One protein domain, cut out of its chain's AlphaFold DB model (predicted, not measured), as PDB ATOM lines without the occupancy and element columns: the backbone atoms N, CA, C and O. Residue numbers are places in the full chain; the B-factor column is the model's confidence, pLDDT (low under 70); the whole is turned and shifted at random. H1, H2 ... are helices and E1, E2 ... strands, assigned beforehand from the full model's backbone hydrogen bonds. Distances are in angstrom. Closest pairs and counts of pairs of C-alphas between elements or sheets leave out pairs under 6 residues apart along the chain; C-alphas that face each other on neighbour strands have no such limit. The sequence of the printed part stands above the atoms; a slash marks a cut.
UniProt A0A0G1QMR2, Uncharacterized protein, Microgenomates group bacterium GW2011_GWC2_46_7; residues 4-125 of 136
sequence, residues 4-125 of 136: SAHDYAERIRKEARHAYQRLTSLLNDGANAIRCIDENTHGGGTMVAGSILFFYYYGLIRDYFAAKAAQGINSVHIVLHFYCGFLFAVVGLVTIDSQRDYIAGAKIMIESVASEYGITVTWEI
ATOM      1  N   SER A   4      16.563 -48.444 -29.534       92.69
ATOM      2  CA  SER A   4      15.891 -48.660 -30.817       92.69
ATOM      3  C   SER A   4      16.706 -48.034 -31.954       92.69
ATOM      4  O   SER A   4      17.412 -47.047 -31.756       92.69
ATOM      5  N   ALA A   5      16.585 -48.559 -33.179       89.50
ATOM      6  CA  ALA A   5      17.257 -47.967 -34.342       89.50
ATOM      7  C   ALA A   5      16.824 -46.507 -34.594       89.50
ATOM      8  O   ALA A   5      17.609 -45.702 -35.094       89.50
ATOM      9  N   HIS A   6      15.583 -46.164 -34.229       92.44
ATOM     10  CA  HIS A   6      15.068 -44.801 -34.315       92.44
ATOM     11  C   HIS A   6      15.754 -43.872 -33.306       92.44
ATOM     12  O   HIS A   6      16.271 -42.830 -33.707       92.44
ATOM     13  N   ASP A   7      15.822 -44.275 -32.034       92.75
ATOM     14  CA  ASP A   7      16.448 -43.474 -30.973       92.75
ATOM     15  C   ASP A   7      17.947 -43.279 -31.234       92.75
ATOM     16  O   ASP A   7      18.454 -42.157 -31.142       92.75
ATOM     17  N   TYR A   8      18.628 -44.346 -31.670       90.75
ATOM     18  CA  TYR A   8      20.020 -44.293 -32.115       90.75
ATOM     19  C   TYR A   8      20.199 -43.263 -33.238       90.75
ATOM     20  O   TYR A   8      21.064 -42.386 -33.162       90.75
ATOM     21  N   ALA A   9      19.357 -43.321 -34.276       90.81
ATOM     22  CA  ALA A   9      19.462 -42.409 -35.408       90.81
ATOM     23  C   ALA A   9      19.228 -40.944 -35.008       90.81
ATOM     24  O   ALA A   9      19.967 -40.063 -35.450       90.81
ATOM     25  N   GLU A  10      18.238 -40.668 -34.157       91.88
ATOM     26  CA  GLU A  10      17.971 -39.315 -33.658       91.88
ATOM     27  C   GLU A  10      19.137 -38.761 -32.835       91.88
ATOM     28  O   GLU A  10      19.551 -37.611 -33.030       91.88
ATOM     29  N   ARG A  11      19.737 -39.587 -31.970       90.62
ATOM     30  CA  ARG A  11      20.927 -39.206 -31.205       90.62
ATOM     31  C   ARG A  11      22.092 -38.846 -32.125       90.62
ATOM     32  O   ARG A  11      22.651 -37.756 -31.990       90.62
ATOM     33  N   ILE A  12      22.403 -39.688 -33.111       88.94
ATOM     34  CA  ILE A  12      23.482 -39.410 -34.068       88.94
ATOM     35  C   ILE A  12      23.195 -38.151 -34.901       88.94
ATOM     36  O   ILE A  12      24.095 -37.337 -35.113       88.94
ATOM     37  N   ARG A  13      21.951 -37.924 -35.347       88.19
ATOM     38  CA  ARG A  13      21.574 -36.690 -36.066       88.19
ATOM     39  C   ARG A  13      21.800 -35.446 -35.213       88.19
ATOM     40  O   ARG A  13      22.287 -34.430 -35.717       88.19
ATOM     41  N   LYS A  14      21.465 -35.515 -33.923       88.88
ATOM     42  CA  LYS A  14      21.709 -34.429 -32.969       88.88
ATOM     43  C   LYS A  14      23.207 -34.178 -32.786       88.88
ATOM     44  O   LYS A  14      23.642 -33.030 -32.868       88.88
ATOM     45  N   GLU A  15      24.002 -35.226 -32.599       85.38
ATOM     46  CA  GLU A  15      25.463 -35.126 -32.490       85.38
ATOM     47  C   GLU A  15      26.097 -34.540 -33.760       85.38
ATOM     48  O   GLU A  15      26.909 -33.619 -33.670       85.38
ATOM     49  N   ALA A  16      25.667 -34.985 -34.944       84.56
ATOM     50  CA  ALA A  16      26.119 -34.449 -36.227       84.56
ATOM     51  C   ALA A  16      25.779 -32.958 -36.386       84.56
ATOM     52  O   ALA A  16      26.597 -32.177 -36.872       84.56
ATOM     53  N   ARG A  17      24.601 -32.527 -35.917       85.56
ATOM     54  CA  ARG A  17      24.226 -31.106 -35.886       85.56
ATOM     55  C   ARG A  17      25.132 -30.301 -34.954       85.56
ATOM     56  O   ARG A  17      25.566 -29.210 -35.316       85.56
ATOM     57  N   HIS A  18      25.454 -30.836 -33.779       84.31
ATOM     58  CA  HIS A  18      26.388 -30.197 -32.849       84.31
ATOM     59  C   HIS A  18      27.831 -30.170 -33.371       84.31
ATOM     60  O   HIS A  18      28.574 -29.237 -33.069       84.31
ATOM     61  N   ALA A  19      28.249 -31.172 -34.145       81.06
ATOM     62  CA  ALA A  19      29.520 -31.155 -34.864       81.06
ATOM     63  C   ALA A  19      29.536 -30.030 -35.910       81.06
ATOM     64  O   ALA A  19      30.443 -29.202 -35.904       81.06
ATOM     65  N   TYR A  20      28.477 -29.914 -36.717       82.75
ATOM     66  CA  TYR A  20      28.338 -28.847 -37.709       82.75
ATOM     67  C   TYR A  20      28.391 -27.443 -37.092       82.75
ATOM     68  O   TYR A  20      29.087 -26.566 -37.592       82.75
ATOM     69  N   GLN A  21      27.738 -27.231 -35.948       82.94
ATOM     70  CA  GLN A  21      27.792 -25.951 -35.228       82.94
ATOM     71  C   GLN A  21      29.197 -25.580 -34.728       82.94
ATOM     72  O   GLN A  21      29.467 -24.410 -34.472       82.94
ATOM     73  N   ARG A  22      30.097 -26.559 -34.583       80.56
ATOM     74  CA  ARG A  22      31.479 -26.370 -34.120       80.56
ATOM     75  C   ARG A  22      32.499 -26.410 -35.258       80.56
ATOM     76  O   ARG A  22      33.695 -26.500 -34.991       80.56
ATOM     77  N   LEU A  23      32.046 -26.306 -36.511       78.62
ATOM     78  CA  LEU A  23      32.848 -26.528 -37.715       78.62
ATOM     79  C   LEU A  23      34.198 -25.803 -37.719       78.62
ATOM     80  O   LEU A  23      35.217 -26.412 -38.034       78.62
ATOM     81  N   THR A  24      34.235 -24.532 -37.318       75.88
ATOM     82  CA  THR A  24      35.471 -23.735 -37.294       75.88
ATOM     83  C   THR A  24      36.543 -24.334 -36.385       75.88
ATOM     84  O   THR A  24      37.721 -24.284 -36.722       75.88
ATOM     85  N   SER A  25      36.151 -24.930 -35.255       76.56
ATOM     86  CA  SER A  25      37.089 -25.621 -34.365       76.56
ATOM     87  C   SER A  25      37.600 -26.918 -34.984       76.56
ATOM     88  O   SER A  25      38.736 -27.293 -34.728       76.56
ATOM     89  N   LEU A  26      36.774 -27.601 -35.782       73.44
ATOM     90  CA  LEU A  26      37.128 -28.882 -36.393       73.44
ATOM     91  C   LEU A  26      38.081 -28.701 -37.584       73.44
ATOM     92  O   LEU A  26      39.010 -29.483 -37.756       73.44
ATOM     93  N   LEU A  27      37.866 -27.658 -38.395       77.62
ATOM     94  CA  LEU A  27      38.723 -27.331 -39.541       77.62
ATOM     95  C   LEU A  27      40.110 -26.845 -39.103       77.62
ATOM     96  O   LEU A  27      41.110 -27.206 -39.716       77.62
ATOM     97  N   ASN A  28      40.158 -26.045 -38.036       75.38
ATOM     98  CA  ASN A  28      41.394 -25.441 -37.535       75.38
ATOM     99  C   ASN A  28      42.134 -26.300 -36.509       75.38
ATOM    100  O   ASN A  28      43.151 -25.852 -35.981       75.38
ATOM    101  N   ASP A  29      41.654 -27.510 -36.219       75.31
ATOM    102  CA  ASP A  29      42.410 -28.439 -35.389       75.31
ATOM    103  C   ASP A  29      43.806 -28.645 -36.009       75.31
ATOM    104  O   ASP A  29      43.931 -28.714 -37.228       75.31
ATOM    105  N   GLY A  30      44.868 -28.687 -35.209       71.81
ATOM    106  CA  GLY A  30      46.235 -28.915 -35.695       71.81
ATOM    107  C   GLY A  30      46.561 -30.394 -35.916       71.81
ATOM    108  O   GLY A  30      47.656 -30.726 -36.366       71.81
ATOM    109  N   ALA A  31      45.639 -31.300 -35.581       74.94
ATOM    110  CA  ALA A  31      45.850 -32.730 -35.701       74.94
ATOM    111  C   ALA A  31      46.045 -33.139 -37.165       74.94
ATOM    112  O   ALA A  31      45.261 -32.797 -38.056       74.94
ATOM    113  N   ASN A  32      47.086 -33.932 -37.394       75.62
ATOM    114  CA  ASN A  32      47.340 -34.615 -38.657       75.62
ATOM    115  C   ASN A  32      46.645 -35.985 -38.723       75.62
ATOM    116  O   ASN A  32      46.763 -36.666 -39.733       75.62
ATOM    117  N   ALA A  33      45.927 -36.395 -37.675       79.81
ATOM    118  CA  ALA A  33      45.115 -37.601 -37.657       79.81
ATOM    119  C   ALA A  33      43.640 -37.244 -37.442       79.81
ATOM    120  O   ALA A  33      43.303 -36.567 -36.473       79.81
ATOM    121  N   ILE A  34      42.763 -37.730 -38.318       78.94
ATOM    122  CA  ILE A  34      41.308 -37.621 -38.175       78.94
ATOM    123  C   ILE A  34      40.764 -38.994 -37.824       78.94
ATOM    124  O   ILE A  34      41.055 -39.977 -38.508       78.94
ATOM    125  N   ARG A  35      39.943 -39.053 -36.781       77.56
ATOM    126  CA  ARG A  35      39.312 -40.286 -36.311       77.56
ATOM    127  C   ARG A  35      37.824 -40.060 -36.101       77.56
ATOM    128  O   ARG A  35      37.374 -38.926 -35.944       77.56
ATOM    129  N   CYS A  36      37.056 -41.143 -36.104       77.19
ATOM    130  CA  CYS A  36      35.679 -41.072 -35.644       77.19
ATOM    131  C   CYS A  36      35.630 -40.981 -34.112       77.19
ATOM    132  O   CYS A  36      36.480 -41.532 -33.419       77.19
ATOM    133  N   ILE A  37      34.597 -40.322 -33.588       74.19
ATOM    134  CA  ILE A  37      34.299 -40.299 -32.148       74.19
ATOM    135  C   ILE A  37      33.613 -41.582 -31.663       74.19
ATOM    136  O   ILE A  37      33.371 -41.712 -30.467       74.19
ATOM    137  N   ASP A  38      33.281 -42.503 -32.572       79.00
ATOM    138  CA  ASP A  38      32.620 -43.765 -32.251       79.00
ATOM    139  C   ASP A  38      33.469 -44.583 -31.268       79.00
ATOM    140  O   ASP A  38      34.575 -45.024 -31.582       79.00
ATOM    141  N   GLU A  39      32.936 -44.768 -30.063       73.56
ATOM    142  CA  GLU A  39      33.589 -45.451 -28.944       73.56
ATOM    143  C   GLU A  39      33.892 -46.930 -29.219       73.56
ATOM    144  O   GLU A  39      34.748 -47.508 -28.556       73.56
ATOM    145  N   ASN A  40      33.242 -47.533 -30.222       77.25
ATOM    146  CA  ASN A  40      33.480 -48.921 -30.619       77.25
ATOM    147  C   ASN A  40      34.630 -49.085 -31.627       77.25
ATOM    148  O   ASN A  40      34.852 -50.195 -32.115       77.25
ATOM    149  N   THR A  41      35.341 -48.004 -31.955       69.75
ATOM    150  CA  THR A  41      36.519 -48.021 -32.837       69.75
ATOM    151  C   THR A  41      37.823 -47.965 -32.042       69.75
ATOM    152  O   THR A  41      37.874 -47.440 -30.925       69.75
ATOM    153  N   HIS A  42      38.915 -48.475 -32.618       60.91
ATOM    154  CA  HIS A  42      40.252 -48.395 -32.036       60.91
ATOM    155  C   HIS A  42      40.703 -46.924 -31.928       60.91
ATOM    156  O   HIS A  42      41.121 -46.282 -32.894       60.91
ATOM    157  N   GLY A  43      40.631 -46.375 -30.712       58.81
ATOM    158  CA  GLY A  43      40.951 -44.970 -30.424       58.81
ATOM    159  C   GLY A  43      39.743 -44.027 -30.377       58.81
ATOM    160  O   GLY A  43      39.941 -42.808 -30.416       58.81
ATOM    161  N   GLY A  44      38.523 -44.571 -30.275       55.22
ATOM    162  CA  GLY A  44      37.306 -43.804 -30.013       55.22
ATOM    163  C   GLY A  44      37.439 -42.897 -28.782       55.22
ATOM    164  O   GLY A  44      38.142 -43.212 -27.821       55.22
ATOM    165  N   GLY A  45      36.793 -41.732 -28.829       53.84
ATOM    166  CA  GLY A  45      36.793 -40.763 -27.724       53.84
ATOM    167  C   GLY A  45      37.890 -39.689 -27.745       53.84
ATOM    168  O   GLY A  45      37.942 -38.882 -26.819       53.84
ATOM    169  N   THR A  46      38.735 -39.609 -28.781       50.88
ATOM    170  CA  THR A  46      39.698 -38.499 -28.932       50.88
ATOM    171  C   THR A  46      39.198 -37.415 -29.898       50.88
ATOM    172  O   THR A  46      38.551 -37.680 -30.909       50.88
ATOM    173  N   MET A  47      39.404 -36.160 -29.488       46.00
ATOM    174  CA  MET A  47      38.697 -34.953 -29.927       46.00
ATOM    175  C   MET A  47      38.995 -34.541 -31.375       46.00
ATOM    176  O   MET A  47      39.965 -33.840 -31.593       46.00
ATOM    177  N   VAL A  48      38.108 -34.879 -32.315       49.44
ATOM    178  CA  VAL A  48      37.532 -33.961 -33.321       49.44
ATOM    179  C   VAL A  48      36.168 -34.556 -33.681       49.44
ATOM    180  O   VAL A  48      36.088 -35.620 -34.287       49.44
ATOM    181  N   ALA A  49      35.068 -33.923 -33.272       46.50
ATOM    182  CA  ALA A  49      33.729 -34.379 -33.646       46.50
ATOM    183  C   ALA A  49      33.507 -34.140 -35.146       46.50
ATOM    184  O   ALA A  49      32.997 -33.101 -35.526       46.50
ATOM    185  N   GLY A  50      33.926 -35.066 -36.002       59.47
ATOM    186  CA  GLY A  50      33.839 -34.896 -37.448       59.47
ATOM    187  C   GLY A  50      34.719 -35.908 -38.156       59.47
ATOM    188  O   GLY A  50      35.888 -35.653 -38.417       59.47
ATOM    189  N   SER A  51      34.145 -37.069 -38.465       72.31
ATOM    190  CA  SER A  51      34.757 -38.017 -39.401       72.31
ATOM    191  C   SER A  51      35.055 -37.301 -40.723       72.31
ATOM    192  O   SER A  51      34.297 -36.421 -41.126       72.31
ATOM    193  N   ILE A  52      36.106 -37.682 -41.458       83.56
ATOM    194  CA  ILE A  52      36.345 -37.082 -42.783       83.56
ATOM    195  C   ILE A  52      35.125 -37.208 -43.712       83.56
ATOM    196  O   ILE A  52      34.894 -36.358 -44.571       83.56
ATOM    197  N   LEU A  53      34.293 -38.236 -43.501       87.75
ATOM    198  CA  LEU A  53      33.070 -38.463 -44.266       87.75
ATOM    199  C   LEU A  53      32.009 -37.399 -43.985       87.75
ATOM    200  O   LEU A  53      31.194 -37.123 -44.860       87.75
ATOM    201  N   PHE A  54      32.038 -36.780 -42.803       87.50
ATOM    202  CA  PHE A  54      31.234 -35.604 -42.495       87.50
ATOM    203  C   PHE A  54      31.664 -34.429 -43.383       87.50
ATOM    204  O   PHE A  54      30.831 -33.870 -44.091       87.50
ATOM    205  N   PHE A  55      32.959 -34.090 -43.426       87.94
ATOM    206  CA  PHE A  55      33.435 -32.993 -44.281       87.94
ATOM    207  C   PHE A  55      33.165 -33.264 -45.761       87.94
ATOM    208  O   PHE A  55      32.746 -32.362 -46.477       87.94
ATOM    209  N   TYR A  56      33.344 -34.508 -46.207       88.81
ATOM    210  CA  TYR A  56      32.987 -34.924 -47.560       88.81
ATOM    211  C   TYR A  56      31.493 -34.720 -47.848       88.81
ATOM    212  O   TYR A  56      31.152 -34.038 -48.812       88.81
ATOM    213  N   TYR A  57      30.606 -35.235 -46.990       89.56
ATOM    214  CA  TYR A  57      29.155 -35.135 -47.177       89.56
ATOM    215  C   TYR A  57      28.661 -33.684 -47.225       89.56
ATOM    216  O   TYR A  57      27.800 -33.347 -48.032       89.56
ATOM    217  N   TYR A  58      29.229 -32.810 -46.393       87.88
ATOM    218  CA  TYR A  58      28.861 -31.393 -46.350       87.88
ATOM    219  C   TYR A  58      29.620 -30.517 -47.365       87.88
ATOM    220  O   TYR A  58      29.434 -29.303 -47.360       87.88
ATOM    221  N   GLY A  59      30.458 -31.093 -48.238       88.94
ATOM    222  CA  GLY A  59      31.195 -30.347 -49.271       88.94
ATOM    223  C   GLY A  59      32.375 -29.514 -48.752       88.94
ATOM    224  O   GLY A  59      32.875 -28.645 -49.456       88.94
ATOM    225  N   LEU A  60      32.843 -29.790 -47.536       89.56
ATOM    226  CA  LEU A  60      33.855 -29.019 -46.799       89.56
ATOM    227  C   LEU A  60      35.258 -29.634 -46.881       89.56
ATOM    228  O   LEU A  60      36.188 -29.194 -46.210       89.56
ATOM    229  N   ILE A  61      35.424 -30.685 -47.685       91.25
ATOM    230  CA  ILE A  61      36.691 -31.414 -47.793       91.25
ATOM    231  C   ILE A  61      37.834 -30.536 -48.332       91.25
ATOM    232  O   ILE A  61      38.977 -30.677 -47.905       91.25
ATOM    233  N   ARG A  62      37.519 -29.594 -49.230       93.69
ATOM    234  CA  ARG A  62      38.478 -28.614 -49.766       93.69
ATOM    235  C   ARG A  62      38.944 -27.646 -48.687       93.69
ATOM    236  O   ARG A  62      40.146 -27.473 -48.517       93.69
ATOM    237  N   ASP A  63      38.007 -27.091 -47.920       91.56
ATOM    238  CA  ASP A  63      38.314 -26.178 -46.812       91.56
ATOM    239  C   ASP A  63      39.186 -26.863 -45.758       91.56
ATOM    240  O   ASP A  63      40.147 -26.275 -45.262       91.56
ATOM    241  N   TYR A  64      38.896 -28.134 -45.467       90.75
ATOM    242  CA  TYR A  64      39.705 -28.953 -44.573       90.75
ATOM    243  C   TYR A  64      41.162 -29.055 -45.054       90.75
ATOM    244  O   TYR A  64      42.078 -28.705 -44.309       90.75
ATOM    245  N   PHE A  65      41.408 -29.487 -46.295       92.19
ATOM    246  CA  PHE A  65      42.781 -29.649 -46.789       92.19
ATOM    247  C   PHE A  65      43.512 -28.319 -47.005       92.19
ATOM    248  O   PHE A  65      44.707 -28.244 -46.722       92.19
ATOM    249  N   ALA A  66      42.806 -27.258 -47.400       93.62
ATOM    250  CA  ALA A  66      43.369 -25.913 -47.462       93.62
ATOM    251  C   ALA A  66      43.881 -25.451 -46.087       93.62
ATOM    252  O   ALA A  66      44.996 -24.937 -45.984       93.62
ATOM    253  N   ALA A  67      43.103 -25.682 -45.023       91.06
ATOM    254  CA  ALA A  67      43.506 -25.352 -43.657       91.06
ATOM    255  C   ALA A  67      44.746 -26.146 -43.218       91.06
ATOM    256  O   ALA A  67      45.684 -25.569 -42.670       91.06
ATOM    257  N   LYS A  68      44.803 -27.452 -43.515       91.00
ATOM    258  CA  LYS A  68      45.971 -28.292 -43.190       91.00
ATOM    259  C   LYS A  68      47.228 -27.854 -43.935       91.00
ATOM    260  O   LYS A  68      48.283 -27.725 -43.318       91.00
ATOM    261  N   ALA A  69      47.110 -27.531 -45.220       93.50
ATOM    262  CA  ALA A  69      48.227 -27.002 -45.993       93.50
ATOM    263  C   ALA A  69      48.731 -25.666 -45.420       93.50
ATOM    264  O   ALA A  69      49.938 -25.479 -45.269       93.50
ATOM    265  N   ALA A  70      47.825 -24.765 -45.017       93.31
ATOM    266  CA  ALA A  70      48.181 -23.496 -44.372       93.31
ATOM    267  C   ALA A  70      48.888 -23.681 -43.014       93.31
ATOM    268  O   ALA A  70      49.687 -22.836 -42.614       93.31
ATOM    269  N   GLN A  71      48.636 -24.797 -42.325       91.38
ATOM    270  CA  GLN A  71      49.333 -25.195 -41.096       91.38
ATOM    271  C   GLN A  71      50.691 -25.879 -41.361       91.38
ATOM    272  O   GLN A  71      51.364 -26.288 -40.417       91.38
ATOM    273  N   GLY A  72      51.105 -26.029 -42.624       92.94
ATOM    274  CA  GLY A  72      52.329 -26.741 -43.000       92.94
ATOM    275  C   GLY A  72      52.218 -28.267 -42.901       92.94
ATOM    276  O   GLY A  72      53.232 -28.962 -42.945       92.94
ATOM    277  N   ILE A  73      51.001 -28.804 -42.770       91.19
ATOM    278  CA  ILE A  73      50.749 -30.243 -42.739       91.19
ATOM    279  C   ILE A  73      50.711 -30.756 -44.179       91.19
ATOM    280  O   ILE A  73      49.867 -30.353 -44.973       91.19
ATOM    281  N   ASN A  74      51.612 -31.682 -44.497       93.62
ATOM    282  CA  ASN A  74      51.740 -32.317 -45.815       93.62
ATOM    283  C   ASN A  74      51.270 -33.781 -45.830       93.62
ATOM    284  O   ASN A  74      51.334 -34.457 -46.856       93.62
ATOM    285  N   SER A  75      50.825 -34.296 -44.686       93.69
ATOM    286  CA  SER A  75      50.293 -35.647 -44.565       93.69
ATOM    287  C   SER A  75      49.176 -35.696 -43.534       93.69
ATOM    288  O   SER A  75      49.281 -35.109 -42.458       93.69
ATOM    289  N   VAL A  76      48.096 -36.393 -43.877       90.69
ATOM    290  CA  VAL A  76      46.957 -36.618 -42.989       90.69
ATOM    291  C   VAL A  76      46.689 -38.114 -42.905       90.69
ATOM    292  O   VAL A  76      46.585 -38.810 -43.914       90.69
ATOM    293  N   HIS A  77      46.571 -38.617 -41.686       89.62
ATOM    294  CA  HIS A  77      46.130 -39.966 -41.398       89.62
ATOM    295  C   HIS A  77      44.630 -39.975 -41.123       89.62
ATOM    296  O   HIS A  77      44.133 -39.199 -40.310       89.62
ATOM    297  N   ILE A  78      43.894 -40.841 -41.806       88.12
ATOM    298  CA  ILE A  78      42.444 -40.898 -41.719       88.12
ATOM    299  C   ILE A  78      42.020 -42.292 -41.294       88.12
ATOM    300  O   ILE A  78      42.221 -43.265 -42.022       88.12
ATOM    301  N   VAL A  79      41.366 -42.354 -40.141       85.62
ATOM    302  CA  VAL A  79      40.744 -43.569 -39.628       85.62
ATOM    303  C   VAL A  79      39.254 -43.518 -39.941       85.62
ATOM    304  O   VAL A  79      38.506 -42.695 -39.406       85.62
ATOM    305  N   LEU A  80      38.832 -44.398 -40.839       87.94
ATOM    306  CA  LEU A  80      37.433 -44.694 -41.108       87.94
ATOM    307  C   LEU A  80      37.023 -45.952 -40.360       87.94
ATOM    308  O   LEU A  80      37.857 -46.690 -39.843       87.94
ATOM    309  N   HIS A  81      35.728 -46.225 -40.340       88.81
ATOM    310  CA  HIS A  81      35.237 -47.478 -39.807       88.81
ATOM    311  C   HIS A  81      33.939 -47.901 -40.483       88.81
ATOM    312  O   HIS A  81      33.188 -47.070 -41.007       88.81
ATOM    313  N   PHE A  82      33.690 -49.205 -40.476       89.19
ATOM    314  CA  PHE A  82      32.413 -49.766 -40.880       89.19
ATOM    315  C   PHE A  82      31.371 -49.630 -39.778       89.19
ATOM    316  O   PHE A  82      31.686 -49.349 -38.624       89.19
ATOM    317  N   TYR A  83      30.107 -49.826 -40.150       91.62
ATOM    318  CA  TYR A  83      28.981 -49.630 -39.242       91.62
ATOM    319  C   TYR A  83      28.984 -48.219 -38.635       91.62
ATOM    320  O   TYR A  83      28.804 -48.016 -37.432       91.62
ATOM    321  N   CYS A  84      29.234 -47.228 -39.490       91.00
ATOM    322  CA  CYS A  84      29.316 -45.835 -39.108       91.00
ATOM    323  C   CYS A  84      27.926 -45.272 -38.815       91.00
ATOM    324  O   CYS A  84      27.057 -45.246 -39.693       91.00
ATOM    325  N   GLY A  85      27.741 -44.759 -37.596       91.00
ATOM    326  CA  GLY A  85      26.492 -44.131 -37.173       91.00
ATOM    327  C   GLY A  85      26.084 -42.961 -38.051       91.00
ATOM    328  O   GLY A  85      24.915 -42.843 -38.405       91.00
ATOM    329  N   PHE A  86      27.035 -42.116 -38.457       91.19
ATOM    330  CA  PHE A  86      26.750 -40.983 -39.340       91.19
ATOM    331  C   PHE A  86      26.220 -41.451 -40.703       91.19
ATOM    332  O   PHE A  86      25.201 -40.950 -41.176       91.19
ATOM    333  N   LEU A  87      26.865 -42.452 -41.311       92.94
ATOM    334  CA  LEU A  87      26.409 -43.018 -42.580       92.94
ATOM    335  C   LEU A  87      25.027 -43.669 -42.446       92.94
ATOM    336  O   LEU A  87      24.176 -43.470 -43.306       92.94
ATOM    337  N   PHE A  88      24.772 -44.379 -41.348       93.56
ATOM    338  CA  PHE A  88      23.465 -44.969 -41.061       93.56
ATOM    339  C   PHE A  88      22.373 -43.904 -40.862       93.56
ATOM    340  O   PHE A  88      21.368 -43.890 -41.567       93.56
ATOM    341  N   ALA A  89      22.567 -42.993 -39.911       92.19
ATOM    342  CA  ALA A  89      21.520 -42.110 -39.411       92.19
ATOM    343  C   ALA A  89      21.314 -40.844 -40.252       92.19
ATOM    344  O   ALA A  89      20.190 -40.337 -40.333       92.19
ATOM    345  N   VAL A  90      22.392 -40.310 -40.838       91.12
ATOM    346  CA  VAL A  90      22.383 -39.043 -41.587       91.12
ATOM    347  C   VAL A  90      22.344 -39.296 -43.087       91.12
ATOM    348  O   VAL A  90      21.534 -38.686 -43.776       91.12
ATOM    349  N   VAL A  91      23.179 -40.210 -43.590       92.00
ATOM    350  CA  VAL A  91      23.212 -40.530 -45.029       92.00
ATOM    351  C   VAL A  91      22.135 -41.559 -45.409       92.00
ATOM    352  O   VAL A  91      21.672 -41.560 -46.544       92.00
ATOM    353  N   GLY A  92      21.679 -42.390 -44.463       92.81
ATOM    354  CA  GLY A  92      20.646 -43.407 -44.702       92.81
ATOM    355  C   GLY A  92      21.187 -44.740 -45.231       92.81
ATOM    356  O   GLY A  92      20.443 -45.511 -45.831       92.81
ATOM    357  N   LEU A  93      22.478 -45.017 -45.034       94.25
ATOM    358  CA  LEU A  93      23.146 -46.237 -45.495       94.25
ATOM    359  C   LEU A  93      22.954 -47.365 -44.476       94.25
ATOM    360  O   LEU A  93      23.747 -47.533 -43.544       94.25
ATOM    361  N   VAL A  94      21.855 -48.102 -44.645       93.19
ATOM    362  CA  VAL A  94      21.362 -49.107 -43.686       93.19
ATOM    363  C   VAL A  94      21.981 -50.500 -43.837       93.19
ATOM    364  O   VAL A  94      21.763 -51.349 -42.978       93.19
ATOM    365  N   THR A  95      22.776 -50.734 -44.885       94.69
ATOM    366  CA  THR A  95      23.482 -52.009 -45.113       94.69
ATOM    367  C   THR A  95      24.992 -51.814 -45.090       94.69
ATOM    368  O   THR A  95      25.500 -50.745 -45.446       94.69
ATOM    369  N   ILE A  96      25.735 -52.856 -44.709       93.56
ATOM    370  CA  ILE A  96      27.203 -52.801 -44.688       93.56
ATOM    371  C   ILE A  96      27.793 -52.547 -46.081       93.56
ATOM    372  O   ILE A  96      28.735 -51.765 -46.216       93.56
ATOM    373  N   ASP A  97      27.213 -53.144 -47.120       94.94
ATOM    374  CA  ASP A  97      27.704 -52.990 -48.489       94.94
ATOM    375  C   ASP A  97      27.513 -51.556 -48.992       94.94
ATOM    376  O   ASP A  97      28.448 -50.967 -49.528       94.94
ATOM    377  N   SER A  98      26.378 -50.919 -48.678       94.94
ATOM    378  CA  SER A  98      26.161 -49.509 -49.032       94.94
ATOM    379  C   SER A  98      27.174 -48.566 -48.369       94.94
ATOM    380  O   SER A  98      27.630 -47.605 -48.990       94.94
ATOM    381  N   GLN A  99      27.593 -48.853 -47.129       93.19
ATOM    382  CA  GLN A  99      28.645 -48.078 -46.468       93.19
ATOM    383  C   GLN A  99      30.026 -48.328 -47.075       93.19
ATOM    384  O   GLN A  99      30.808 -47.386 -47.196       93.19
ATOM    385  N   ARG A 100      30.334 -49.569 -47.473       94.06
ATOM    386  CA  ARG A 100      31.596 -49.911 -48.151       94.06
ATOM    387  C   ARG A 100      31.739 -49.168 -49.470       94.06
ATOM    388  O   ARG A 100      32.775 -48.540 -49.685       94.06
ATOM    389  N   ASP A 101      30.697 -49.185 -50.294       95.50
ATOM    390  CA  ASP A 101      30.684 -48.500 -51.588       95.50
ATOM    391  C   ASP A 101      30.838 -46.987 -51.409       95.50
ATOM    392  O   ASP A 101      31.654 -46.348 -52.078       95.50
ATOM    393  N   TYR A 102      30.122 -46.414 -50.436       93.44
ATOM    394  CA  TYR A 102      30.235 -44.995 -50.117       93.44
ATOM    395  C   TYR A 102      31.641 -44.615 -49.640       93.44
ATOM    396  O   TYR A 102      32.198 -43.620 -50.098       93.44
ATOM    397  N   ILE A 103      32.237 -45.407 -48.742       93.25
ATOM    398  CA  ILE A 103      33.604 -45.184 -48.257       93.25
ATOM    399  C   ILE A 103      34.602 -45.274 -49.412       93.25
ATOM    400  O   ILE A 103      35.460 -44.403 -49.533       93.25
ATOM    401  N   ALA A 104      34.490 -46.286 -50.276       93.44
ATOM    402  CA  ALA A 104      35.377 -46.444 -51.424       93.44
ATOM    403  C   ALA A 104      35.308 -45.231 -52.368       93.44
ATOM    404  O   ALA A 104      36.349 -44.681 -52.732       93.44
ATOM    405  N   GLY A 105      34.098 -44.761 -52.698       92.75
ATOM    406  CA  GLY A 105      33.907 -43.561 -53.515       92.75
ATOM    407  C   GLY A 105      34.429 -42.288 -52.841       92.75
ATOM    408  O   GLY A 105      35.128 -41.490 -53.467       92.75
ATOM    409  N   ALA A 106      34.157 -42.123 -51.544       92.50
ATOM    410  CA  ALA A 106      34.638 -40.982 -50.772       92.50
ATOM    411  C   ALA A 106      36.169 -40.935 -50.720       92.50
ATOM    412  O   ALA A 106      36.736 -39.859 -50.867       92.50
ATOM    413  N   LYS A 107      36.850 -42.080 -50.566       94.25
ATOM    414  CA  LYS A 107      38.320 -42.143 -50.545       94.25
ATOM    415  C   LYS A 107      38.939 -41.552 -51.807       94.25
ATOM    416  O   LYS A 107      39.797 -40.686 -51.688       94.25
ATOM    417  N   ILE A 108      38.454 -41.954 -52.982       95.06
ATOM    418  CA  ILE A 108      38.957 -41.460 -54.275       95.06
ATOM    419  C   ILE A 108      38.801 -39.937 -54.362       95.06
ATOM    420  O   ILE A 108      39.736 -39.226 -54.727       95.06
ATOM    421  N   MET A 109      37.632 -39.420 -53.977       94.31
ATOM    422  CA  MET A 109      37.366 -37.979 -53.985       94.31
ATOM    423  C   MET A 109      38.236 -37.221 -52.975       94.31
ATOM    424  O   MET A 109      38.776 -36.165 -53.295       94.31
ATOM    425  N   ILE A 110      38.392 -37.757 -51.765       95.06
ATOM    426  CA  ILE A 110      39.213 -37.172 -50.700       95.06
ATOM    427  C   ILE A 110      40.687 -37.135 -51.120       95.06
ATOM    428  O   ILE A 110      41.324 -36.099 -50.962       95.06
ATOM    429  N   GLU A 111      41.215 -38.221 -51.686       96.19
ATOM    430  CA  GLU A 111      42.584 -38.294 -52.215       96.19
ATOM    431  C   GLU A 111      42.796 -37.304 -53.360       96.19
ATOM    432  O   GLU A 111      43.791 -36.577 -53.363       96.19
ATOM    433  N   SER A 112      41.842 -37.223 -54.294       96.75
ATOM    434  CA  SER A 112      41.887 -36.254 -55.390       96.75
ATOM    435  C   SER A 112      42.005 -34.834 -54.846       96.75
ATOM    436  O   SER A 112      42.907 -34.106 -55.249       96.75
ATOM    437  N   VAL A 113      41.151 -34.448 -53.896       96.94
ATOM    438  CA  VAL A 113      41.196 -33.102 -53.310       96.94
ATOM    439  C   VAL A 113      42.485 -32.881 -52.521       96.94
ATOM    440  O   VAL A 113      43.108 -31.839 -52.676       96.94
ATOM    441  N   ALA A 114      42.920 -33.842 -51.703       96.06
ATOM    442  CA  ALA A 114      44.154 -33.722 -50.924       96.06
ATOM    443  C   ALA A 114      45.381 -33.465 -51.814       96.06
ATOM    444  O   ALA A 114      46.239 -32.646 -51.474       96.06
ATOM    445  N   SER A 115      45.430 -34.116 -52.982       97.06
ATOM    446  CA  SER A 115      46.519 -33.963 -53.950       97.06
ATOM    447  C   SER A 115      46.637 -32.540 -54.506       97.06
ATOM    448  O   SER A 115      47.753 -32.065 -54.712       97.06
ATOM    449  N   GLU A 116      45.520 -31.816 -54.651       97.69
ATOM    450  CA  GLU A 116      45.509 -30.413 -55.093       97.69
ATOM    451  C   GLU A 116      46.229 -29.484 -54.103       97.69
ATOM    452  O   GLU A 116      46.731 -28.430 -54.491       97.69
ATOM    453  N   TYR A 117      46.316 -29.897 -52.837       97.06
ATOM    454  CA  TYR A 117      47.004 -29.177 -51.766       97.06
ATOM    455  C   TYR A 117      48.372 -29.783 -51.413       97.06
ATOM    456  O   TYR A 117      48.995 -29.356 -50.443       97.06
ATOM    457  N   GLY A 118      48.856 -30.778 -52.168       96.69
ATOM    458  CA  GLY A 118      50.127 -31.453 -51.884       96.69
ATOM    459  C   GLY A 118      50.118 -32.275 -50.589       96.69
ATOM    460  O   GLY A 118      51.171 -32.470 -49.983       96.69
ATOM    461  N   ILE A 119      48.942 -32.736 -50.149       96.38
ATOM    462  CA  ILE A 119      48.775 -33.524 -48.926       96.38
ATOM    463  C   ILE A 119      48.657 -35.007 -49.272       96.38
ATOM    464  O   ILE A 119      47.770 -35.422 -50.015       96.38
ATOM    465  N   THR A 120      49.511 -35.825 -48.660       96.31
ATOM    466  CA  THR A 120      49.409 -37.286 -48.730       96.31
ATOM    467  C   THR A 120      48.391 -37.794 -47.713       96.31
ATOM    468  O   THR A 120      48.494 -37.494 -46.523       96.31
ATOM    469  N   VAL A 121      47.439 -38.615 -48.154       94.81
ATOM    470  CA  VAL A 121      46.473 -39.268 -47.261       94.81
ATOM    471  C   VAL A 121      46.897 -40.707 -46.990       94.81
ATOM    472  O   VAL A 121      47.185 -41.465 -47.913       94.81
ATOM    473  N   THR A 122      46.916 -41.097 -45.717       93.12
ATOM    474  CA  THR A 122      47.045 -42.501 -45.306       93.12
ATOM    475  C   THR A 122      45.754 -42.961 -44.648       93.12
ATOM    476  O   THR A 122      45.092 -42.176 -43.971       93.12
ATOM    477  N   TRP A 123      45.391 -44.226 -44.849       90.25
ATOM    478  CA  TRP A 123      44.094 -44.753 -44.435       90.25
ATOM    479  C   TRP A 123      44.232 -45.906 -43.453       90.25
ATOM    480  O   TRP A 123      45.029 -46.818 -43.666       90.25
ATOM    481  N   GLU A 124      43.361 -45.910 -42.457       88.88
ATOM    482  CA  GLU A 124      43.033 -47.061 -41.624       88.88
ATOM    483  C   GLU A 124      41.515 -47.270 -41.676       88.88
ATOM    484  O   GLU A 124      40.752 -46.302 -41.748       88.88
ATOM    485  N   ILE A 125      41.064 -48.527 -41.699       86.88
ATOM    486  CA  ILE A 125      39.635 -48.856 -41.677       86.88
ATOM    487  C   ILE A 125      39.384 -49.854 -40.554       86.88
ATOM    488  O   ILE A 125      39.795 -51.011 -40.646       86.88
TER     489      ILE A 125
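What this domain is: This is residues 4 to 125 of the 136 residues of an uncharacterized protein of Microgenomates group bacterium GW2011_GWC2_46_7 (UniProt A0A0G1QMR2). A small sheet of two side-by-side strands, E1 and E2, has the long helix H6 running lengthwise over one face, while the short helix H3 sits in the middle between H6 and a second long helix, H1. H5 packs on H1 towards one end of the domain, H4 is at the other end, and the long loop of residues 28 to 51 includes a short stretch paired with E1. The printed part has 122 residues, with six named helices and two named strands in the order H1 H2 H3 H4 E1 H5 H6 E2; the sheet, E1 next to E2, is parallel and the class is mostly helix. It is compact, with a radius of gyration of the C-alphas of 13.8 A, and elongated in outline, spanning 44 by 28 by 26 A.

Where its parts are: E1 is residues 75 to 81, 19.7 A long, and E2 is residues 120 to 125, 16.7 A long, ending at C-alpha 125 (39.635, -48.856, -41.677). H6 is residues 96 to 116, 30.7 A long, beginning at C-alpha 96 (27.203, -52.801, -44.688). H1 is residues 5 to 21, 24.4 A long, from C-alpha 5 (17.257, -47.967, -34.342). H4 is residues 61 to 70, 14.4 A long. The shorter helices are H2, residues 23 to 27, H3, residues 52 to 57, and H5, residues 85 to 91.

How they stand to each other: E1 and E2 are parallel at 20 degrees, with N 78 and O 122 2.8 A apart and N 124 and O 78 2.9 A apart, both within hydrogen-bond range. Residues 33 to 34 pair with residues 77 to 78 of E1, parallel. E1, H5, H6 and E2 form a strand-helix-strand unit, two parallel neighbour strands with helices between them in the chain, and its crossover is right-handed. The closest C-alphas of H6 and E2, those of Glu 111 and Val 121, are 6.4 A apart; H6 and E1 are near each other, with 8 pairs of C-alphas within 10 A. With residues 103 to 110 alone H6 touches H3, about perpendicular at 85 degrees, closest at the C-alphas of Tyr 56 and Ala 106, 7.1 A. With residues 110 to 114 alone it touches H4, at a steep tilt of 40 degrees, the same way, closest at the C-alphas of Phe 65 and Ala 114, 6.0 A. H2 and H4 only just touch, with 3 pairs of C-alphas within 8 A, the closest those of Leu 27 and Tyr 64, 5.4 A. H1 touches H5, about perpendicular at 77 degrees, closest at the C-alphas of Ala 9 and Ala 89, 4.5 A. H1 and H6 are apart. Every O i to N i+4 pair is within hydrogen-bond range in H1, H2, H3, H4 and H5, and 16 of 17 are in H6.

The domain as a whole: The two C-alphas farthest apart, those of Ser 4 and Gly 72, are 44.2 A apart. The printed part has no cut. The link from H2 to H3, 24 residues, is long, and the other links are tight. Mean pLDDT of the printed part is 86.0, and residues 41 to 50 are under 70.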